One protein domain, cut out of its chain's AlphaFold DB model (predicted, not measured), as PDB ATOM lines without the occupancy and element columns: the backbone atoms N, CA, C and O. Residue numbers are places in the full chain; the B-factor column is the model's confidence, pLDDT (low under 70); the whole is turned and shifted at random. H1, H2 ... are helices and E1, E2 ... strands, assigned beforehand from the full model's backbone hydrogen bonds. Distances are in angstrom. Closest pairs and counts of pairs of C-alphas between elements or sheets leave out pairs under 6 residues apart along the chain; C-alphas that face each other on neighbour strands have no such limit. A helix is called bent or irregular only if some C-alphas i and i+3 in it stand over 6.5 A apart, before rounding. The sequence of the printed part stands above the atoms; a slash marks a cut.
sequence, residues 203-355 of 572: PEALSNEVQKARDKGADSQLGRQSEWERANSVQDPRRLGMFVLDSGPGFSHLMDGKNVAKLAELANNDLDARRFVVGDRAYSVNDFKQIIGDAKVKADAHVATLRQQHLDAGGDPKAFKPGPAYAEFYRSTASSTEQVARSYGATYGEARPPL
ATOM      1  N   PRO A 203     147.778  -0.672  87.980       93.56
ATOM      2  CA  PRO A 203     146.845  -0.193  86.963       93.56
ATOM      3  C   PRO A 203     146.158   1.116  87.366       93.56
ATOM      4  O   PRO A 203     145.920   1.978  86.525       93.56
ATOM      5  N   GLU A 204     145.892   1.300  88.660       91.94
ATOM      6  CA  GLU A 204     145.349   2.548  89.199       91.94
ATOM      7  C   GLU A 204     146.318   3.725  89.006       91.94
ATOM      8  O   GLU A 204     145.905   4.797  88.562       91.94
ATOM      9  N   ALA A 205     147.617   3.522  89.255       92.94
ATOM     10  CA  ALA A 205     148.626   4.552  89.017       92.94
ATOM     11  C   ALA A 205     148.696   4.942  87.531       92.94
ATOM     12  O   ALA A 205     148.752   6.130  87.213       92.94
ATOM     13  N   LEU A 206     148.620   3.964  86.620       93.81
ATOM     14  CA  LEU A 206     148.524   4.241  85.186       93.81
ATOM     15  C   LEU A 206     147.236   5.005  84.844       93.81
ATOM     16  O   LEU A 206     147.295   6.011  84.141       93.81
ATOM     17  N   SER A 207     146.084   4.577  85.363       93.06
ATOM     18  CA  SER A 207     144.805   5.260  85.141       93.06
ATOM     19  C   SER A 207     144.850   6.724  85.585       93.06
ATOM     20  O   SER A 207     144.352   7.598  84.875       93.06
ATOM     21  N   ASN A 208     145.475   7.014  86.728       93.25
ATOM     22  CA  ASN A 208     145.632   8.378  87.226       93.25
ATOM     23  C   ASN A 208     146.495   9.235  86.288       93.25
ATOM     24  O   ASN A 208     146.164  10.396  86.048       93.25
ATOM     25  N   GLU A 209     147.561   8.678  85.708       93.25
ATOM     26  CA  GLU A 209     148.355   9.387  84.696       93.25
ATOM     27  C   GLU A 209     147.577   9.614  83.396       93.25
ATOM     28  O   GLU A 209     147.629  10.705  82.824       93.25
ATOM     29  N   VAL A 210     146.784   8.634  82.955       93.88
ATOM     30  CA  VAL A 210     145.904   8.786  81.785       93.88
ATOM     31  C   VAL A 210     144.863   9.878  82.029       93.88
ATOM     32  O   VAL A 210     144.619  10.709  81.152       93.88
ATOM     33  N   GLN A 211     144.283   9.934  83.230       94.00
ATOM     34  CA  GLN A 211     143.359  10.996  83.614       94.00
ATOM     35  C   GLN A 211     144.047  12.367  83.609       94.00
ATOM     36  O   GLN A 211     143.536  13.294  82.984       94.00
ATOM     37  N   LYS A 212     145.242  12.492  84.200       93.62
ATOM     38  CA  LYS A 212     146.026  13.737  84.128       93.62
ATOM     39  C   LYS A 212     146.297  14.153  82.682       93.62
ATOM     40  O   LYS A 212     146.240  15.341  82.382       93.62
ATOM     41  N   ALA A 213     146.553  13.206  81.782       92.94
ATOM     42  CA  ALA A 213     146.769  13.488  80.365       92.94
ATOM     43  C   ALA A 213     145.510  13.934  79.622       92.94
ATOM     44  O   ALA A 213     145.599  14.679  78.645       92.94
ATOM     45  N   ARG A 214     144.332  13.496  80.069       92.62
ATOM     46  CA  ARG A 214     143.053  14.022  79.584       92.62
ATOM     47  C   ARG A 214     142.832  15.453  80.056       92.62
ATOM     48  O   ARG A 214     142.430  16.286  79.255       92.62
ATOM     49  N   ASP A 215     143.126  15.722  81.323       92.50
ATOM     50  CA  ASP A 215     142.819  17.007  81.954       92.50
ATOM     51  C   ASP A 215     143.834  18.101  81.582       92.50
ATOM     52  O   ASP A 215     143.466  19.265  81.451       92.50
ATOM     53  N   LYS A 216     145.110  17.736  81.400       91.62
ATOM     54  CA  LYS A 216     146.222  18.675  81.161       91.62
ATOM     55  C   LYS A 216     146.830  18.602  79.760       91.62
ATOM     56  O   LYS A 216     147.682  19.420  79.431       91.62
ATOM     57  N   GLY A 217     146.453  17.623  78.936       87.75
ATOM     58  CA  GLY A 217     147.024  17.460  77.597       87.75
ATOM     59  C   GLY A 217     148.555  17.369  77.627       87.75
ATOM     60  O   GLY A 217     149.112  16.555  78.370       87.75
ATOM     61  N   ALA A 218     149.215  18.217  76.835       84.94
ATOM     62  CA  ALA A 218     150.672  18.306  76.698       84.94
ATOM     63  C   ALA A 218     151.411  18.651  78.005       84.94
ATOM     64  O   ALA A 218     152.564  18.272  78.175       84.94
ATOM     65  N   ASP A 219     150.747  19.290  78.975       87.44
ATOM     66  CA  ASP A 219     151.374  19.657  80.254       87.44
ATOM     67  C   ASP A 219     151.506  18.461  81.219       87.44
ATOM     68  O   ASP A 219     152.122  18.556  82.287       87.44
ATOM     69  N   SER A 220     150.940  17.305  80.862       92.00
ATOM     70  CA  SER A 220     151.125  16.043  81.588       92.00
ATOM     71  C   SER A 220     152.351  15.263  81.100       92.00
ATOM     72  O   SER A 220     152.763  15.400  79.950       92.00
ATOM     73  N   GLN A 221     152.884  14.376  81.948       90.25
ATOM     74  CA  GLN A 221     153.967  13.453  81.582       90.25
ATOM     75  C   GLN A 221     153.616  12.629  80.331       90.25
ATOM     76  O   GLN A 221     154.327  12.689  79.331       90.25
ATOM     77  N   LEU A 222     152.479  11.921  80.343       90.94
ATOM     78  CA  LEU A 222     152.038  11.122  79.191       90.94
ATOM     79  C   LEU A 222     151.763  11.977  77.945       90.94
ATOM     80  O   LEU A 222     151.975  11.515  76.825       90.94
ATOM     81  N   GLY A 223     151.308  13.221  78.118       90.62
ATOM     82  CA  GLY A 223     151.140  14.174  77.023       90.62
ATOM     83  C   GLY A 223     152.457  14.460  76.308       90.62
ATOM     84  O   GLY A 223     152.538  14.262  75.096       90.62
ATOM     85  N   ARG A 224     153.499  14.827  77.063       91.69
ATOM     86  CA  ARG A 224     154.849  15.076  76.525       91.69
ATOM     87  C   ARG A 224     155.451  13.842  75.858       91.69
ATOM     88  O   ARG A 224     156.049  13.945  74.790       91.69
ATOM     89  N   GLN A 225     155.272  12.667  76.459       92.62
ATOM     90  CA  GLN A 225     155.757  11.403  75.897       92.62
ATOM     91  C   GLN A 225     155.046  11.037  74.586       92.62
ATOM     92  O   GLN A 225     155.689  10.608  73.630       92.62
ATOM     93  N   SER A 226     153.733  11.266  74.497       90.56
ATOM     94  CA  SER A 226     152.985  11.056  73.254       90.56
ATOM     95  C   SER A 226     153.378  12.053  72.166       90.56
ATOM     96  O   SER A 226     153.502  11.671  71.006       90.56
ATOM     97  N   GLU A 227     153.639  13.315  72.508       89.69
ATOM     98  CA  GLU A 227     154.176  14.288  71.548       89.69
ATOM     99  C   GLU A 227     155.561  13.894  71.032       89.69
ATOM    100  O   GLU A 227     155.831  14.017  69.836       89.69
ATOM    101  N   TRP A 228     156.416  13.356  71.905       92.31
ATOM    102  CA  TRP A 228     157.703  12.797  71.503       92.31
ATOM    103  C   TRP A 228     157.546  11.634  70.511       92.31
ATOM    104  O   TRP A 228     158.268  11.599  69.509       92.31
ATOM    105  N   GLU A 229     156.592  10.724  70.742       92.38
ATOM    106  CA  GLU A 229     156.296   9.621  69.820       92.38
ATOM    107  C   GLU A 229     155.669  10.117  68.509       92.38
ATOM    108  O   GLU A 229     155.965   9.571  67.457       92.38
ATOM    109  N   ARG A 230     154.859  11.182  68.503       90.31
ATOM    110  CA  ARG A 230     154.270  11.722  67.256       90.31
ATOM    111  C   ARG A 230     155.304  12.231  66.256       90.31
ATOM    112  O   ARG A 230     155.011  12.293  65.067       90.31
ATOM    113  N   ALA A 231     156.503  12.569  66.720       89.19
ATOM    114  CA  ALA A 231     157.640  12.874  65.855       89.19
ATOM    115  C   ALA A 231     158.330  11.614  65.278       89.19
ATOM    116  O   ALA A 231     159.375  11.733  64.642       89.19
ATOM    117  N   ASN A 232     157.750  10.423  65.477       90.06
ATOM    118  CA  ASN A 232     158.126   9.171  64.824       90.06
ATOM    119  C   ASN A 232     158.171   9.333  63.299       90.06
ATOM    120  O   ASN A 232     157.227   9.820  62.674       90.06
ATOM    121  N   SER A 233     159.262   8.873  62.697       90.75
ATOM    122  CA  SER A 233     159.467   8.876  61.250       90.75
ATOM    123  C   SER A 233     160.249   7.638  60.819       90.75
ATOM    124  O   SER A 233     160.799   6.921  61.647       90.75
ATOM    125  N   VAL A 234     160.344   7.387  59.512       89.19
ATOM    126  CA  VAL A 234     161.165   6.279  58.990       89.19
ATOM    127  C   VAL A 234     162.648   6.471  59.343       89.19
ATOM    128  O   VAL A 234     163.360   5.498  59.567       89.19
ATOM    129  N   GLN A 235     163.118   7.720  59.398       91.06
ATOM    130  CA  GLN A 235     164.510   8.069  59.693       91.06
ATOM    131  C   GLN A 235     164.818   8.087  61.195       91.06
ATOM    132  O   GLN A 235     165.967   7.898  61.585       91.06
ATOM    133  N   ASP A 236     163.803   8.325  62.021       90.44
ATOM    134  CA  ASP A 236     163.898   8.352  63.478       90.44
ATOM    135  C   ASP A 236     162.681   7.625  64.069       90.44
ATOM    136  O   ASP A 236     161.704   8.272  64.475       90.44
ATOM    137  N   PRO A 237     162.680   6.278  64.012       93.88
ATOM    138  CA  PRO A 237     161.556   5.490  64.475       93.88
ATOM    139  C   PRO A 237     161.487   5.510  66.001       93.88
ATOM    140  O   PRO A 237     162.464   5.212  66.688       93.88
ATOM    141  N   ARG A 238     160.313   5.845  66.536       94.25
ATOM    142  CA  ARG A 238     160.056   6.033  67.965       94.25
ATOM    143  C   ARG A 238     158.845   5.232  68.404       94.25
ATOM    144  O   ARG A 238     157.865   5.131  67.667       94.25
ATOM    145  N   ARG A 239     158.894   4.713  69.627       93.69
ATOM    146  CA  ARG A 239     157.775   4.000  70.241       93.69
ATOM    147  C   ARG A 239     157.645   4.331  71.722       93.69
ATOM    148  O   ARG A 239     158.628   4.291  72.458       93.69
ATOM    149  N   LEU A 240     156.415   4.631  72.136       93.94
ATOM    150  CA  LEU A 240     156.029   4.785  73.536       93.94
ATOM    151  C   LEU A 240     155.435   3.473  74.059       93.94
ATOM    152  O   LEU A 240     154.456   2.966  73.497       93.94
ATOM    153  N   GLY A 241     156.004   2.945  75.138       94.31
ATOM    154  CA  GLY A 241     155.474   1.809  75.887       94.31
ATOM    155  C   GLY A 241     155.061   2.188  77.308       94.31
ATOM    156  O   GLY A 241     155.492   3.197  77.864       94.31
ATOM    157  N   MET A 242     154.206   1.363  77.912       94.94
ATOM    158  CA  MET A 242     153.859   1.455  79.328       94.94
ATOM    159  C   MET A 242     154.009   0.090  79.984       94.94
ATOM    160  O   MET A 242     153.410  -0.887  79.538       94.94
ATOM    161  N   PHE A 243     154.759   0.042  81.077       95.69
ATOM    162  CA  PHE A 243     154.919  -1.116  81.937       95.69
ATOM    163  C   PHE A 243     154.184  -0.892  83.256       95.69
ATOM    164  O   PHE A 243     154.406   0.098  83.952       95.69
ATOM    165  N   VAL A 244     153.319  -1.825  83.627       95.69
ATOM    166  CA  VAL A 244     152.641  -1.844  84.918       95.69
ATOM    167  C   VAL A 244     153.037  -3.116  85.646       95.69
ATOM    168  O   VAL A 244     152.757  -4.213  85.162       95.69
ATOM    169  N   LEU A 245     153.699  -2.954  86.792       92.94
ATOM    170  CA  LEU A 245     154.252  -4.062  87.569       92.94
ATOM    171  C   LEU A 245     153.157  -5.018  88.048       92.94
ATOM    172  O   LEU A 245     153.218  -6.217  87.777       92.94
ATOM    173  N   ASP A 246     152.157  -4.485  88.748       89.12
ATOM    174  CA  ASP A 246     151.081  -5.291  89.306       89.12
ATOM    175  C   ASP A 246     149.972  -5.521  88.272       89.12
ATOM    176  O   ASP A 246     149.477  -4.587  87.638       89.12
ATOM    177  N   SER A 247     149.500  -6.766  88.161       82.25
ATOM    178  CA  SER A 247     148.257  -7.108  87.449       82.25
ATOM    179  C   SER A 247     146.992  -6.907  88.298       82.25
ATOM    180  O   SER A 247     145.881  -7.159  87.826       82.25
ATOM    181  N   GLY A 248     147.182  -6.486  89.555       78.00
ATOM    182  CA  GLY A 248     146.207  -6.478  90.640       78.00
ATOM    183  C   GLY A 248     145.170  -5.340  90.599       78.00
ATOM    184  O   GLY A 248     144.747  -4.938  89.516       78.00
ATOM    185  N   PRO A 249     144.720  -4.840  91.774       72.19
ATOM    186  CA  PRO A 249     143.561  -3.958  91.892       72.19
ATOM    187  C   PRO A 249     143.640  -2.700  91.025       72.19
ATOM    188  O   PRO A 249     144.682  -2.055  90.906       72.19
ATOM    189  N   GLY A 250     142.488  -2.321  90.476       82.25
ATOM    190  CA  GLY A 250     142.322  -1.096  89.701       82.25
ATOM    191  C   GLY A 250     142.414  -1.287  88.191       82.25
ATOM    192  O   GLY A 250     142.308  -0.302  87.461       82.25
ATOM    193  N   PHE A 251     142.543  -2.527  87.699       89.69
ATOM    194  CA  PHE A 251     142.528  -2.809  86.259       89.69
ATOM    195  C   PHE A 251     141.264  -2.263  85.575       89.69
ATOM    196  O   PHE A 251     141.340  -1.685  84.492       89.69
ATOM    197  N   SER A 252     140.117  -2.318  86.256       88.88
ATOM    198  CA  SER A 252     138.851  -1.761  85.774       88.88
ATOM    199  C   SER A 252     138.918  -0.270  85.434       88.88
ATOM    200  O   SER A 252     138.173   0.184  84.572       88.88
ATOM    201  N   HIS A 253     139.806   0.502  86.070       87.94
ATOM    202  CA  HIS A 253     139.970   1.925  85.768       87.94
ATOM    203  C   HIS A 253     140.628   2.168  84.403       87.94
ATOM    204  O   HIS A 253     140.342   3.176  83.753       87.94
ATOM    205  N   LEU A 254     141.444   1.229  83.915       87.50
ATOM    206  CA  LEU A 254     141.989   1.278  82.554       87.50
ATOM    207  C   LEU A 254     140.917   1.026  81.489       87.50
ATOM    208  O   LEU A 254     141.086   1.425  80.343       87.50
ATOM    209  N   MET A 255     139.801   0.409  81.881       84.62
ATOM    210  CA  MET A 255     138.666   0.107  81.010       84.62
ATOM    211  C   MET A 255     137.607   1.221  80.998       84.62
ATOM    212  O   MET A 255     136.545   1.058  80.399       84.62
ATOM    213  N   ASP A 256     137.843   2.357  81.656       88.06
ATOM    214  CA  ASP A 256     136.961   3.512  81.491       88.06
ATOM    215  C   ASP A 256     137.021   3.993  80.031       88.06
ATOM    216  O   ASP A 256     138.101   4.200  79.474       88.06
ATOM    217  N   GLY A 257     135.862   4.191  79.396       89.25
ATOM    218  CA  GLY A 257     135.800   4.546  77.976       89.25
ATOM    219  C   GLY A 257     136.556   5.832  77.626       89.25
ATOM    220  O   GLY A 257     137.129   5.929  76.541       89.25
ATOM    221  N   LYS A 258     136.629   6.804  78.547       91.94
ATOM    222  CA  LYS A 258     137.411   8.032  78.346       91.94
ATOM    223  C   LYS A 258     138.908   7.760  78.479       91.94
ATOM    224  O   LYS A 258     139.697   8.356  77.748       91.94
ATOM    225  N   ASN A 259     139.304   6.860  79.379       92.31
ATOM    226  CA  ASN A 259     140.697   6.436  79.504       92.31
ATOM    227  C   ASN A 259     141.149   5.655  78.269       92.31
ATOM    228  O   ASN A 259     142.188   5.987  77.712       92.31
ATOM    229  N   VAL A 260     140.348   4.715  77.761       92.50
ATOM    230  CA  VAL A 260     140.670   3.983  76.522       92.50
ATOM    231  C   VAL A 260     140.727   4.905  75.308       92.50
ATOM    232  O   VAL A 260     141.625   4.755  74.481       92.50
ATOM    233  N   ALA A 261     139.834   5.894  75.210       91.75
ATOM    234  CA  ALA A 261     139.932   6.920  74.173       91.75
ATOM    235  C   ALA A 261     141.264   7.681  74.266       91.75
ATOM    236  O   ALA A 261     141.942   7.860  73.258       91.75
ATOM    237  N   LYS A 262     141.699   8.043  75.481       91.94
ATOM    238  CA  LYS A 262     142.998   8.690  75.663       91.94
ATOM    239  C   LYS A 262     144.168   7.765  75.336       91.94
ATOM    240  O   LYS A 262     145.103   8.203  74.682       91.94
ATOM    241  N   LEU A 263     144.119   6.497  75.736       91.38
ATOM    242  CA  LEU A 263     145.135   5.507  75.371       91.38
ATOM    243  C   LEU A 263     145.239   5.342  73.847       91.38
ATOM    244  O   LEU A 263     146.344   5.197  73.338       91.38
ATOM    245  N   ALA A 264     144.122   5.434  73.114       90.88
ATOM    246  CA  ALA A 264     144.110   5.443  71.649       90.88
ATOM    247  C   ALA A 264     144.866   6.647  71.062       90.88
ATOM    248  O   ALA A 264     145.679   6.480  70.152       90.88
ATOM    249  N   GLU A 265     144.634   7.846  71.611       87.56
ATOM    250  CA  GLU A 265     145.365   9.059  71.221       87.56
ATOM    251  C   GLU A 265     146.862   8.956  71.536       87.56
ATOM    252  O   GLU A 265     147.694   9.383  70.733       87.56
ATOM    253  N   LEU A 266     147.198   8.413  72.713       83.69
ATOM    254  CA  LEU A 266     148.579   8.217  73.151       83.69
ATOM    255  C   LEU A 266     149.293   7.183  72.281       83.69
ATOM    256  O   LEU A 266     150.469   7.356  72.007       83.69
ATOM    257  N   ALA A 267     148.575   6.171  71.790       84.44
ATOM    258  CA  ALA A 267     149.095   5.138  70.900       84.44
ATOM    259  C   ALA A 267     149.292   5.601  69.441       84.44
ATOM    260  O   ALA A 267     149.493   4.769  68.554       84.44
ATOM    261  N   ASN A 268     149.177   6.905  69.163       84.12
ATOM    262  CA  ASN A 268     149.248   7.482  67.820       84.12
ATOM    263  C   ASN A 268     148.334   6.762  66.799       84.12
ATOM    264  O   ASN A 268     148.699   6.579  65.640       84.12
ATOM    265  N   ASN A 269     147.152   6.317  67.246       80.12
ATOM    266  CA  ASN A 269     146.183   5.519  66.480       80.12
ATOM    267  C   ASN A 269     146.669   4.146  65.969       80.12
ATOM    268  O   ASN A 269     145.935   3.485  65.236       80.12
ATOM    269  N   ASP A 270     147.840   3.664  66.383       89.00
ATOM    270  CA  ASP A 270     148.236   2.264  66.201       89.00
ATOM    271  C   ASP A 270     147.614   1.434  67.337       89.00
ATOM    272  O   ASP A 270     148.202   1.205  68.401       89.00
ATOM    273  N   LEU A 271     146.346   1.080  67.108       93.12
ATOM    274  CA  LEU A 271     145.445   0.473  68.088       93.12
ATOM    275  C   LEU A 271     145.725  -1.008  68.352       93.12
ATOM    276  O   LEU A 271     145.251  -1.520  69.368       93.12
ATOM    277  N   ASP A 272     146.463  -1.665  67.457       93.94
ATOM    278  CA  ASP A 272     146.797  -3.091  67.518       93.94
ATOM    279  C   ASP A 272     148.163  -3.347  68.165       93.94
ATOM    280  O   ASP A 272     148.418  -4.447  68.663       93.94
ATOM    281  N   ALA A 273     149.041  -2.339  68.231       91.38
ATOM    282  CA  ALA A 273     150.303  -2.480  68.941       91.38
ATOM    283  C   ALA A 273     150.098  -2.742  70.436       91.38
ATOM    284  O   ALA A 273     149.544  -1.927  71.183       91.38
ATOM    285  N   ARG A 274     150.642  -3.875  70.886       93.06
ATOM    286  CA  ARG A 274     150.648  -4.306  72.286       93.06
ATOM    287  C   ARG A 274     151.718  -3.571  73.089       93.06
ATOM    288  O   ARG A 274     152.767  -4.124  73.408       93.06
ATOM    289  N   ARG A 275     151.451  -2.298  73.373       91.06
ATOM    290  CA  ARG A 275     152.372  -1.375  74.055       91.06
ATOM    291  C   ARG A 275     152.096  -1.197  75.551       91.06
ATOM    292  O   ARG A 275     152.884  -0.552  76.231       91.06
ATOM    293  N   PHE A 276     150.996  -1.752  76.064       93.69
ATOM    294  CA  PHE A 276     150.618  -1.663  77.476       93.69
ATOM    295  C   PHE A 276     150.859  -3.007  78.158       93.69
ATOM    296  O   PHE A 276     150.032  -3.911  78.086       93.69
ATOM    297  N   VAL A 277     152.003  -3.160  78.808       94.50
ATOM    298  CA  VAL A 277     152.291  -4.324  79.640       94.50
ATOM    299  C   VAL A 277     151.624  -4.134  80.996       94.50
ATOM    300  O   VAL A 277     151.879  -3.143  81.672       94.50
ATOM    301  N   VAL A 278     150.799  -5.095  81.410       93.94
ATOM    302  CA  VAL A 278     150.208  -5.145  82.749       93.94
ATOM    303  C   VAL A 278     150.445  -6.528  83.337       93.94
ATOM    304  O   VAL A 278     149.863  -7.514  82.878       93.94
ATOM    305  N   GLY A 279     151.342  -6.599  84.322       89.31
ATOM    306  CA  GLY A 279     151.857  -7.854  84.854       89.31
ATOM    307  C   GLY A 279     152.543  -8.692  83.772       89.31
ATOM    308  O   GLY A 279     153.504  -8.266  83.129       89.31
ATOM    309  N   ASP A 280     152.038  -9.900  83.551       86.94
ATOM    310  CA  ASP A 280     152.582 -10.887  82.617       86.94
ATOM    311  C   ASP A 280     152.003 -10.791  81.194       86.94
ATOM    312  O   ASP A 280     152.357 -11.591  80.321       86.94
ATOM    313  N   ARG A 281     151.129  -9.812  80.924       91.94
ATOM    314  CA  ARG A 281     150.420  -9.687  79.642       91.94
ATOM    315  C   ARG A 281     150.679  -8.350  78.968       91.94
ATOM    316  O   ARG A 281     150.830  -7.328  79.630       91.94
ATOM    317  N   ALA A 282     150.713  -8.360  77.641       94.12
ATOM    318  CA  ALA A 282     150.798  -7.162  76.815       94.12
ATOM    319  C   ALA A 282     149.452  -6.900  76.129       94.12
ATOM    320  O   ALA A 282     148.894  -7.785  75.480       94.12
ATOM    321  N   TYR A 283     148.947  -5.680  76.260       94.88
ATOM    322  CA  TYR A 283     147.651  -5.240  75.761       94.88
ATOM    323  C   TYR A 283     147.821  -4.174  74.684       94.88
ATOM    324  O   TYR A 283     148.672  -3.282  74.776       94.88
ATOM    325  N   SER A 284     146.981  -4.273  73.665       95.19
ATOM    326  CA  SER A 284     146.711  -3.229  72.683       95.19
ATOM    327  C   SER A 284     145.499  -2.391  73.107       95.19
ATOM    328  O   SER A 284     144.763  -2.738  74.035       95.19
ATOM    329  N   VAL A 285     145.247  -1.281  72.412       95.06
ATOM    330  CA  VAL A 285     144.029  -0.488  72.644       95.06
ATOM    331  C   VAL A 285     142.787  -1.276  72.219       95.06
ATOM    332  O   VAL A 285     141.742  -1.183  72.867       95.06
ATOM    333  N   ASN A 286     142.894  -2.075  71.156       95.31
ATOM    334  CA  ASN A 286     141.810  -2.938  70.701       95.31
ATOM    335  C   ASN A 286     141.484  -4.048  71.711       95.31
ATOM    336  O   ASN A 286     140.301  -4.314  71.918       95.31
ATOM    337  N   ASP A 287     142.478  -4.600  72.417       94.69
ATOM    338  CA  ASP A 287     142.229  -5.526  73.532       94.69
ATOM    339  C   ASP A 287     141.361  -4.855  74.612       94.69
ATOM    340  O   ASP A 287     140.340  -5.407  75.017       94.69
ATOM    341  N   PHE A 288     141.694  -3.626  75.031       93.94
ATOM    342  CA  PHE A 288     140.880  -2.898  76.015       93.94
ATOM    343  C   PHE A 288     139.457  -2.615  75.519       93.94
ATOM    344  O   PHE A 288     138.499  -2.765  76.280       93.94
ATOM    345  N   LYS A 289     139.288  -2.246  74.243       93.88
ATOM    346  CA  LYS A 289     137.958  -2.039  73.642       93.88
ATOM    347  C   LYS A 289     137.120  -3.319  73.636       93.88
ATOM    348  O   LYS A 289     135.928  -3.247  73.931       93.88
ATOM    349  N   GLN A 290     137.727  -4.465  73.325       93.06
ATOM    350  CA  GLN A 290     137.047  -5.762  73.364       93.06
ATOM    351  C   GLN A 290     136.599  -6.107  74.785       93.06
ATOM    352  O   GLN A 290     135.427  -6.426  74.982       93.06
ATOM    353  N   ILE A 291     137.478  -5.934  75.780       92.50
ATOM    354  CA  ILE A 291     137.121  -6.165  77.187       92.50
ATOM    355  C   ILE A 291     135.925  -5.294  77.590       92.50
ATOM    356  O   ILE A 291     134.988  -5.794  78.206       92.50
ATOM    357  N   ILE A 292     135.921  -4.005  77.230       91.94
ATOM    358  CA  ILE A 292     134.799  -3.096  77.520       91.94
ATOM    359  C   ILE A 292     133.508  -3.579  76.859       91.94
ATOM    360  O   ILE A 292     132.455  -3.543  77.496       91.94
ATOM    361  N   GLY A 293     133.574  -4.014  75.599       91.81
ATOM    362  CA  GLY A 293     132.420  -4.536  74.867       91.81
ATOM    363  C   GLY A 293     131.790  -5.735  75.576       91.81
ATOM    364  O   GLY A 293     130.600  -5.710  75.896       91.81
ATOM    365  N   ASP A 294     132.606  -6.734  75.905       91.25
ATOM    366  CA  ASP A 294     132.148  -7.962  76.562       91.25
ATOM    367  C   ASP A 294     131.671  -7.700  77.994       91.25
ATOM    368  O   ASP A 294     130.633  -8.217  78.430       91.25
ATOM    369  N   ALA A 295     132.383  -6.840  78.725       91.06
ATOM    370  CA  ALA A 295     132.008  -6.442  80.071       91.06
ATOM    371  C   ALA A 295     130.680  -5.678  80.088       91.06
ATOM    372  O   ALA A 295     129.847  -5.935  80.956       91.06
ATOM    373  N   LYS A 296     130.440  -4.792  79.112       92.06
ATOM    374  CA  LYS A 296     129.202  -4.013  79.019       92.06
ATOM    375  C   LYS A 296     127.975  -4.904  78.840       92.06
ATOM    376  O   LYS A 296     126.979  -4.675  79.522       92.06
ATOM    377  N   VAL A 297     128.047  -5.926  77.988       92.44
ATOM    378  CA  VAL A 297     126.931  -6.869  77.784       92.44
ATOM    379  C   VAL A 297     126.540  -7.540  79.104       92.44
ATOM    380  O   VAL A 297     125.362  -7.584  79.462       92.44
ATOM    381  N   LYS A 298     127.529  -8.018  79.867       92.75
ATOM    382  CA  LYS A 298     127.282  -8.676  81.157       92.75
ATOM    383  C   LYS A 298     126.841  -7.692  82.243       92.75
ATOM    384  O   LYS A 298     125.962  -8.023  83.037       92.75
ATOM    385  N   ALA A 299     127.402  -6.485  82.253       93.50
ATOM    386  CA  ALA A 299     127.035  -5.439  83.196       93.50
ATOM    387  C   ALA A 299     125.584  -4.980  82.991       93.50
ATOM    388  O   ALA A 299     124.839  -4.865  83.960       93.50
ATOM    389  N   ASP A 300     125.156  -4.781  81.741       95.81
ATOM    390  CA  ASP A 300     123.782  -4.389  81.408       95.81
ATOM    391  C   ASP A 300     122.777  -5.461  81.883       95.81
ATOM    392  O   ASP A 300     121.763  -5.128  82.501       95.81
ATOM    393  N   ALA A 301     123.091  -6.750  81.691       95.50
ATOM    394  CA  ALA A 301     122.273  -7.860  82.194       95.50
ATOM    395  C   ALA A 301     122.218  -7.916  83.735       95.50
ATOM    396  O   ALA A 301     121.151  -8.130  84.323       95.50
ATOM    397  N   HIS A 302     123.350  -7.684  84.405       95.38
ATOM    398  CA  HIS A 302     123.426  -7.633  85.865       95.38
ATOM    399  C   HIS A 302     122.600  -6.473  86.443       95.38
ATOM    400  O   HIS A 302     121.776  -6.678  87.333       95.38
ATOM    401  N   VAL A 303     122.750  -5.267  85.890       97.00
ATOM    402  CA  VAL A 303     122.004  -4.075  86.321       97.00
ATOM    403  C   VAL A 303     120.508  -4.233  86.057       97.00
ATOM    404  O   VAL A 303     119.703  -3.831  86.896       97.00
ATOM    405  N   ALA A 304     120.114  -4.853  84.940       96.75
ATOM    406  CA  ALA A 304     118.715  -5.184  84.673       96.75
ATOM    407  C   ALA A 304     118.144  -6.154  85.721       96.75
ATOM    408  O   ALA A 304     117.034  -5.940  86.207       96.75
ATOM    409  N   THR A 305     118.923  -7.162  86.126       97.31
ATOM    410  CA  THR A 305     118.533  -8.118  87.177       97.31
ATOM    411  C   THR A 305     118.346  -7.422  88.525       97.31
ATOM    412  O   THR A 305     117.306  -7.588  89.159       97.31
ATOM    413  N   LEU A 306     119.301  -6.585  88.944       97.12
ATOM    414  CA  LEU A 306     119.198  -5.822  90.194       97.12
ATOM    415  C   LEU A 306     118.031  -4.831  90.174       97.12
ATOM    416  O   LEU A 306     117.332  -4.666  91.174       97.12
ATOM    417  N   ARG A 307     117.787  -4.187  89.026       97.12
ATOM    418  CA  ARG A 307     116.628  -3.309  88.850       97.12
ATOM    419  C   ARG A 307     115.329  -4.087  89.023       97.12
ATOM    420  O   ARG A 307     114.434  -3.588  89.695       97.12
ATOM    421  N   GLN A 308     115.225  -5.279  88.439       97.38
ATOM    422  CA  GLN A 308     114.032  -6.111  88.575       97.38
ATOM    423  C   GLN A 308     113.816  -6.538  90.032       97.38
ATOM    424  O   GLN A 308     112.726  -6.346  90.553       97.38
ATOM    425  N   GLN A 309     114.867  -6.984  90.724       96.94
ATOM    426  CA  GLN A 309     114.798  -7.338  92.148       96.94
ATOM    427  C   GLN A 309     114.336  -6.169  93.030       96.94
ATOM    428  O   GLN A 309     113.534  -6.359  93.940       96.94
ATOM    429  N   HIS A 310     114.806  -4.949  92.748       96.44
ATOM    430  CA  HIS A 310     114.356  -3.739  93.446       96.44
ATOM    431  C   HIS A 310     112.860  -3.474  93.243       96.44
ATOM    432  O   HIS A 310     112.166  -3.119  94.193       96.44
ATOM    433  N   LEU A 311     112.355  -3.664  92.021       97.00
ATOM    434  CA  LEU A 311     110.933  -3.500  91.706       97.00
ATOM    435  C   LEU A 311     110.074  -4.592  92.355       97.00
ATOM    436  O   LEU A 311     109.035  -4.277  92.933       97.00
ATOM    437  N   ASP A 312     110.526  -5.846  92.317       97.38
ATOM    438  CA  ASP A 312     109.826  -6.987  92.918       97.38
ATOM    439  C   ASP A 312     109.739  -6.863  94.450       97.38
ATOM    440  O   ASP A 312     108.763  -7.295  95.061       97.38
ATOM    441  N   ALA A 313     110.719  -6.201  95.075       96.94
ATOM    442  CA  ALA A 313     110.707  -5.848  96.494       96.94
ATOM    443  C   ALA A 313     109.812  -4.631  96.833       96.94
ATOM    444  O   ALA A 313     109.800  -4.177  97.978       96.94
ATOM    445  N   GLY A 314     109.077  -4.081  95.860       97.06
ATOM    446  CA  GLY A 314     108.206  -2.914  96.034       97.06
ATOM    447  C   GLY A 314     108.940  -1.568  96.041       97.06
ATOM    448  O   GLY A 314     108.378  -0.559  96.471       97.06
ATOM    449  N   GLY A 315     110.196  -1.529  95.593       94.94
ATOM    450  CA  GLY A 315     110.996  -0.311  95.537       94.94
ATOM    451  C   GLY A 315     110.548   0.664  94.438       94.94
ATOM    452  O   GLY A 315     110.130   0.266  93.351       94.94
ATOM    453  N   ASP A 316     110.694   1.971  94.686       95.31
ATOM    454  CA  ASP A 316     110.399   3.019  93.693       95.31
ATOM    455  C   ASP A 316     111.375   2.933  92.495       95.31
ATOM    456  O   ASP A 316     112.592   3.033  92.704       95.31
ATOM    457  N   PRO A 317     110.895   2.822  91.238       92.19
ATOM    458  CA  PRO A 317     111.743   2.841  90.045       92.19
ATOM    459  C   PRO A 317     112.733   4.015  89.972       92.19
ATOM    460  O   PRO A 317     113.816   3.861  89.407       92.19
ATOM    461  N   LYS A 318     112.389   5.189  90.523       94.19
ATOM    462  CA  LYS A 318     113.255   6.387  90.522       94.19
ATOM    463  C   LYS A 318     114.359   6.335  91.584       94.19
ATOM    464  O   LYS A 318     115.372   7.043  91.467       94.19
ATOM    465  N   ALA A 319     114.169   5.508  92.611       94.88
ATOM    466  CA  ALA A 319     115.147   5.287  93.666       94.88
ATOM    467  C   ALA A 319     116.290   4.368  93.207       94.88
ATOM    468  O   ALA A 319     117.407   4.519  93.697       94.88
ATOM    469  N   PHE A 320     116.059   3.490  92.223       96.19
ATOM    470  CA  PHE A 320     117.120   2.649  91.666       96.19
ATOM    471  C   PHE A 320     118.178   3.495  90.948       96.19
ATOM    472  O   PHE A 320     117.886   4.224  89.993       96.19
ATOM    473  N   LYS A 321     119.433   3.395  91.394       95.75
ATOM    474  CA  LYS A 321     120.575   4.080  90.780       95.75
ATOM    475  C   LYS A 321     121.451   3.053  90.058       95.75
ATOM    476  O   LYS A 321     122.106   2.260  90.726       95.75
ATOM    477  N   PRO A 322     121.529   3.083  88.715       92.88
ATOM    478  CA  PRO A 322     122.332   2.112  87.975       92.88
ATOM    479  C   PRO A 322     123.842   2.321  88.163       92.88
ATOM    480  O   PRO A 322     124.598   1.362  88.102       92.88
ATOM    481  N   GLY A 323     124.295   3.557  88.412       92.44
ATOM    482  CA  GLY A 323     125.722   3.889  88.534       92.44
ATOM    483  C   GLY A 323     126.481   3.032  89.561       92.44
ATOM    484  O   GLY A 323     127.455   2.384  89.182       92.44
ATOM    485  N   PRO A 324     126.035   2.972  90.832       93.69
ATOM    486  CA  PRO A 324     126.629   2.088  91.837       93.69
ATOM    487  C   PRO A 324     126.634   0.608  91.435       93.69
ATOM    488  O   PRO A 324     127.646  -0.056  91.634       93.69
ATOM    489  N   ALA A 325     125.558   0.119  90.808       93.06
ATOM    490  CA  ALA A 325     125.456  -1.268  90.352       93.06
ATOM    491  C   ALA A 325     126.471  -1.596  89.239       93.06
ATOM    492  O   ALA A 325     127.121  -2.637  89.276       93.06
ATOM    493  N   TYR A 326     126.682  -0.682  88.285       92.06
ATOM    494  CA  TYR A 326     127.767  -0.820  87.307       92.06
ATOM    495  C   TYR A 326     129.142  -0.815  87.986       92.06
ATOM    496  O   TYR A 326     129.980  -1.659  87.678       92.06
ATOM    497  N   ALA A 327     129.391   0.120  88.906       89.06
ATOM    498  CA  ALA A 327     130.680   0.224  89.590       89.06
ATOM    499  C   ALA A 327     131.010  -1.036  90.411       89.06
ATOM    500  O   ALA A 327     132.151  -1.497  90.402       89.06
ATOM    501  N   GLU A 328     130.015  -1.606  91.091       90.31
ATOM    502  CA  GLU A 328     130.136  -2.875  91.808       90.31
ATOM    503  C   GLU A 328     130.418  -4.040  90.856       90.31
ATOM    504  O   GLU A 328     131.348  -4.814  91.101       90.31
ATOM    505  N   PHE A 329     129.695  -4.118  89.732       92.31
ATOM    506  CA  PHE A 329     129.944  -5.123  88.703       92.31
ATOM    507  C   PHE A 329     131.405  -5.087  88.243       92.31
ATOM    508  O   PHE A 329     132.121  -6.064  88.428       92.31
ATOM    509  N   TYR A 330     131.902  -3.945  87.755       90.25
ATOM    510  CA  TYR A 330     133.282  -3.850  87.257       90.25
ATOM    511  C   TYR A 330     134.335  -4.114  88.339       90.25
ATOM    512  O   TYR A 330     135.367  -4.719  88.049       90.25
ATOM    513  N   ARG A 331     134.080  -3.713  89.590       87.38
ATOM    514  CA  ARG A 331     134.970  -4.032  90.716       87.38
ATOM    515  C   ARG A 331     135.012  -5.536  91.008       87.38
ATOM    516  O   ARG A 331     136.036  -6.027  91.465       87.38
ATOM    517  N   SER A 332     133.921  -6.259  90.769       88.69
ATOM    518  CA  SER A 332     133.821  -7.701  91.041       88.69
ATOM    519  C   SER A 332     134.190  -8.598  89.859       88.69
ATOM    520  O   SER A 332     134.404  -9.792  90.059       88.69
ATOM    521  N   THR A 333     134.274  -8.060  88.640       89.69
ATOM    522  CA  THR A 333     134.563  -8.849  87.431       89.69
ATOM    523  C   THR A 333     135.832  -8.429  86.701       89.69
ATOM    524  O   THR A 333     136.325  -9.180  85.859       89.69
ATOM    525  N   ALA A 334     136.374  -7.248  86.999       88.50
ATOM    526  CA  ALA A 334     137.504  -6.679  86.280       88.50
ATOM    527  C   ALA A 334     138.501  -5.921  87.167       88.50
ATOM    528  O   ALA A 334     139.198  -5.027  86.689       88.50
ATOM    529  N   SER A 335     138.605  -6.255  88.455       87.44
ATOM    530  CA  SER A 335     139.596  -5.640  89.342       87.44
ATOM    531  C   SER A 335     141.034  -6.008  88.990       87.44
ATOM    532  O   SER A 335     141.914  -5.230  89.334       87.44
ATOM    533  N   SER A 336     141.265  -7.157  88.342       90.12
ATOM    534  CA  SER A 336     142.581  -7.647  87.900       90.12
ATOM    535  C   SER A 336     142.497  -8.326  86.529       90.12
ATOM    536  O   SER A 336     141.404  -8.687  86.074       90.12
ATOM    537  N   THR A 337     143.644  -8.560  85.889       87.19
ATOM    538  CA  THR A 337     143.714  -9.278  84.601       87.19
ATOM    539  C   THR A 337     143.178 -10.713  84.710       87.19
ATOM    540  O   THR A 337     142.458 -11.182  83.823       87.19
ATOM    541  N   GLU A 338     143.448 -11.409  85.819       87.56
ATOM    542  CA  GLU A 338     142.957 -12.769  86.061       87.56
ATOM    543  C   GLU A 338     141.445 -12.786  86.276       87.56
ATOM    544  O   GLU A 338     140.767 -13.719  85.842       87.56
ATOM    545  N   GLN A 339     140.897 -11.765  86.939       89.12
ATOM    546  CA  GLN A 339     139.458 -11.674  87.152       89.12
ATOM    547  C   GLN A 339     138.712 -11.396  85.846       89.12
ATOM    548  O   GLN A 339     137.675 -12.018  85.620       89.12
ATOM    549  N   VAL A 340     139.267 -10.557  84.962       88.25
ATOM    550  CA  VAL A 340     138.752 -10.354  83.596       88.25
ATOM    551  C   VAL A 340     138.697 -11.689  82.853       88.25
ATOM    552  O   VAL A 340     137.646 -12.056  82.325       88.25
ATOM    553  N   ALA A 341     139.790 -12.460  82.879       86.69
ATOM    554  CA  ALA A 341     139.846 -13.754  82.204       86.69
ATOM    555  C   ALA A 341     138.789 -14.737  82.733       86.69
ATOM    556  O   ALA A 341     138.055 -15.349  81.954       86.69
ATOM    557  N   ARG A 342     138.652 -14.841  84.062       88.31
ATOM    558  CA  ARG A 342     137.640 -15.700  84.701       88.31
ATOM    559  C   ARG A 342     136.213 -15.248  84.400       88.31
ATOM    560  O   ARG A 342     135.360 -16.079  84.112       88.31
ATOM    561  N   SER A 343     135.947 -13.946  84.482       87.12
ATOM    562  CA  SER A 343     134.589 -13.398  84.392       87.12
ATOM    563  C   SER A 343     134.063 -13.393  82.965       87.12
ATOM    564  O   SER A 343     132.858 -13.547  82.746       87.12
ATOM    565  N   TYR A 344     134.945 -13.217  81.982       85.31
ATOM    566  CA  TYR A 344     134.555 -13.106  80.579       85.31
ATOM    567  C   TYR A 344     134.810 -14.376  79.771       85.31
ATOM    568  O   TYR A 344     134.187 -14.536  78.728       85.31
ATOM    569  N   GLY A 345     135.581 -15.333  80.302       77.06
ATOM    570  CA  GLY A 345     135.847 -16.611  79.636       77.06
ATOM    571  C   GLY A 345     136.798 -16.478  78.446       77.06
ATOM    572  O   GLY A 345     136.851 -17.364  77.599       77.06
ATOM    573  N   ALA A 346     137.531 -15.367  78.380       77.56
ATOM    574  CA  ALA A 346     138.488 -15.054  77.335       77.56
ATOM    575  C   ALA A 346     139.726 -14.416  77.960       77.56
ATOM    576  O   ALA A 346     139.628 -13.566  78.848       77.56
ATOM    577  N   THR A 347     140.902 -14.818  77.491       80.69
ATOM    578  CA  THR A 347     142.159 -14.229  77.947       80.69
ATOM    579  C   THR A 347     142.560 -13.119  76.982       80.69
ATOM    580  O   THR A 347     143.065 -13.392  75.898       80.69
ATOM    581  N   TYR A 348     142.322 -11.869  77.369       87.81
ATOM    582  CA  TYR A 348     142.646 -10.695  76.550       87.81
ATOM    583  C   TYR A 348     144.115 -10.304  76.657       87.81
ATOM    584  O   TYR A 348     144.781 -10.627  77.647       87.81
ATOM    585  N   GLY A 349     144.618  -9.588  75.651       90.06
ATOM    586  CA  GLY A 349     146.045  -9.325  75.516       90.06
ATOM    587  C   GLY A 349     146.828 -10.601  75.213       90.06
ATOM    588  O   GLY A 349     146.289 -11.707  75.177       90.06
ATOM    589  N   GLU A 350     148.128 -10.462  75.015       91.81
ATOM    590  CA  GLU A 350     149.027 -11.579  74.751       91.81
ATOM    591  C   GLU A 350     149.818 -11.921  76.010       91.81
ATOM    592  O   GLU A 350     150.383 -11.037  76.655       91.81
ATOM    593  N   ALA A 351     149.859 -13.209  76.361       88.56
ATOM    594  CA  ALA A 351     150.782 -13.678  77.386       88.56
ATOM    595  C   ALA A 351     152.196 -13.401  76.891       88.56
ATOM    596  O   ALA A 351     152.582 -13.838  75.805       88.56
ATOM    597  N   ARG A 352     152.975 -12.667  77.673       86.50
ATOM    598  CA  ARG A 352     154.342 -12.386  77.268       86.50
ATOM    599  C   ARG A 352     155.130 -13.687  77.378       86.50
ATOM    600  O   ARG A 352     154.920 -14.428  78.341       86.50
ATOM    601  N   PRO A 353     156.047 -13.983  76.434       78.88
ATOM    602  CA  PRO A 353     156.874 -15.180  76.542       78.88
ATOM    603  C   PRO A 353     157.550 -15.199  77.919       78.88
ATOM    604  O   PRO A 353     157.743 -14.131  78.498       78.88
ATOM    605  N   PRO A 354     157.920 -16.340  78.504       73.62
ATOM    606  CA  PRO A 354     158.776 -16.287  79.679       73.62
ATOM    607  C   PRO A 354     159.996 -15.436  79.322       73.62
ATOM    608  O   PRO A 354     160.502 -15.494  78.196       73.62
ATOM    609  N   LEU A 355     160.413 -14.577  80.252       74.50
ATOM    610  CA  LEU A 355     161.675 -13.873  80.088       74.50
ATOM    611  C   LEU A 355     162.727 -14.910  79.705       74.50
ATOM    612  O   LEU A 355     162.710 -15.989  80.310       74.50
TER     613      LEU A 355
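What this domain is: This is residues 203 to 355 of the 572 residues of an uncharacterized protein of Rhizobacter gummiphilus (UniProt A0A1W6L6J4). A long helix, H5, runs away from a head made of H1 to H4 and a small three-stranded sheet; beyond H5 the backbone folds back, H6 packs crosswise on H5, and H7 and the last printed stretch lead back to the sheet. The 153 printed residues hold seven named helices and three named strands, in the order H1 H2 E1 H3 H4 E2 E3 H5 H6 H7. The sheet is mixed, in the order E1 E2 E3, and the class is mostly helix. The whole is elongated, 67 by 37 by 22 A, yet only just compact, close to loose, with a radius of gyration of the C-alphas of 17.9 A.

How they stand to each other: Begin at H1, residues 203 to 219, which has a kink of 64 degrees near residue 213 and is irregular, C-alphas 215 and 218 being 9.5 A apart. It touches H2, residues 221 to 230, closest at the C-alphas of Ala 218 and Arg 224, 5.3 A. Both helices only graze the sheet. E1, residues 238 to 244, is parallel to E2, residues 276 to 278, with N 244 and O 277 2.8 A apart. Between them come H3, residues 251 to 254, and H4, residues 257 to 266: a strand-helix-strand unit, two parallel neighbour strands joined through helices, its crossover right-handed. H1 touches H3 with residues 203 to 207 alone, C-alphas 203 and 251 being closest at 5.1 A. E2 and E3, residues 281 to 283, form an antiparallel hairpin, with N 283 and O 276 2.8 A apart. H5, residues 285 to 312, touches H4 with residues 285 to 292 alone, closest at C-alphas 264 and 285, 6.0 A, at a shallow tilt of 7 degrees, opposite ways. H6, residues 322 to 333, touches H5 at a steep tilt of 56 degrees, closest at C-alphas 303 and 325, 6.0 A. H7, residues 337 to 344, touches H6 only at the corner, closest at C-alphas 333 and 343, 5.5 A. Every O i to N i+4 pair is within hydrogen-bond range in H2, H4, H5, H6 and H7, against 11 of 13 in H1; H3 is too short for one.

Where its parts are: Find C-alpha 203 at (146.845, -0.193, 86.963), where H1 begins; it is 21.4 A long, and E1 is 20.1 A. From C-alpha 285 at (144.029, -0.488, 72.644), H5 runs 40.3 A to C-alpha 312 at (109.826, -6.987, 92.918). H6 is 16.4 A long.

The domain as a whole: Look for the two C-alphas farthest apart at Gln 235 and Gly 314, 67.9 A. The printed part has no cut and no long link. Residues 350 to 351 pair antiparallel with 281 to 282 of E3. The mean pLDDT of the printed part is 90.8, and no printed residue is under 70.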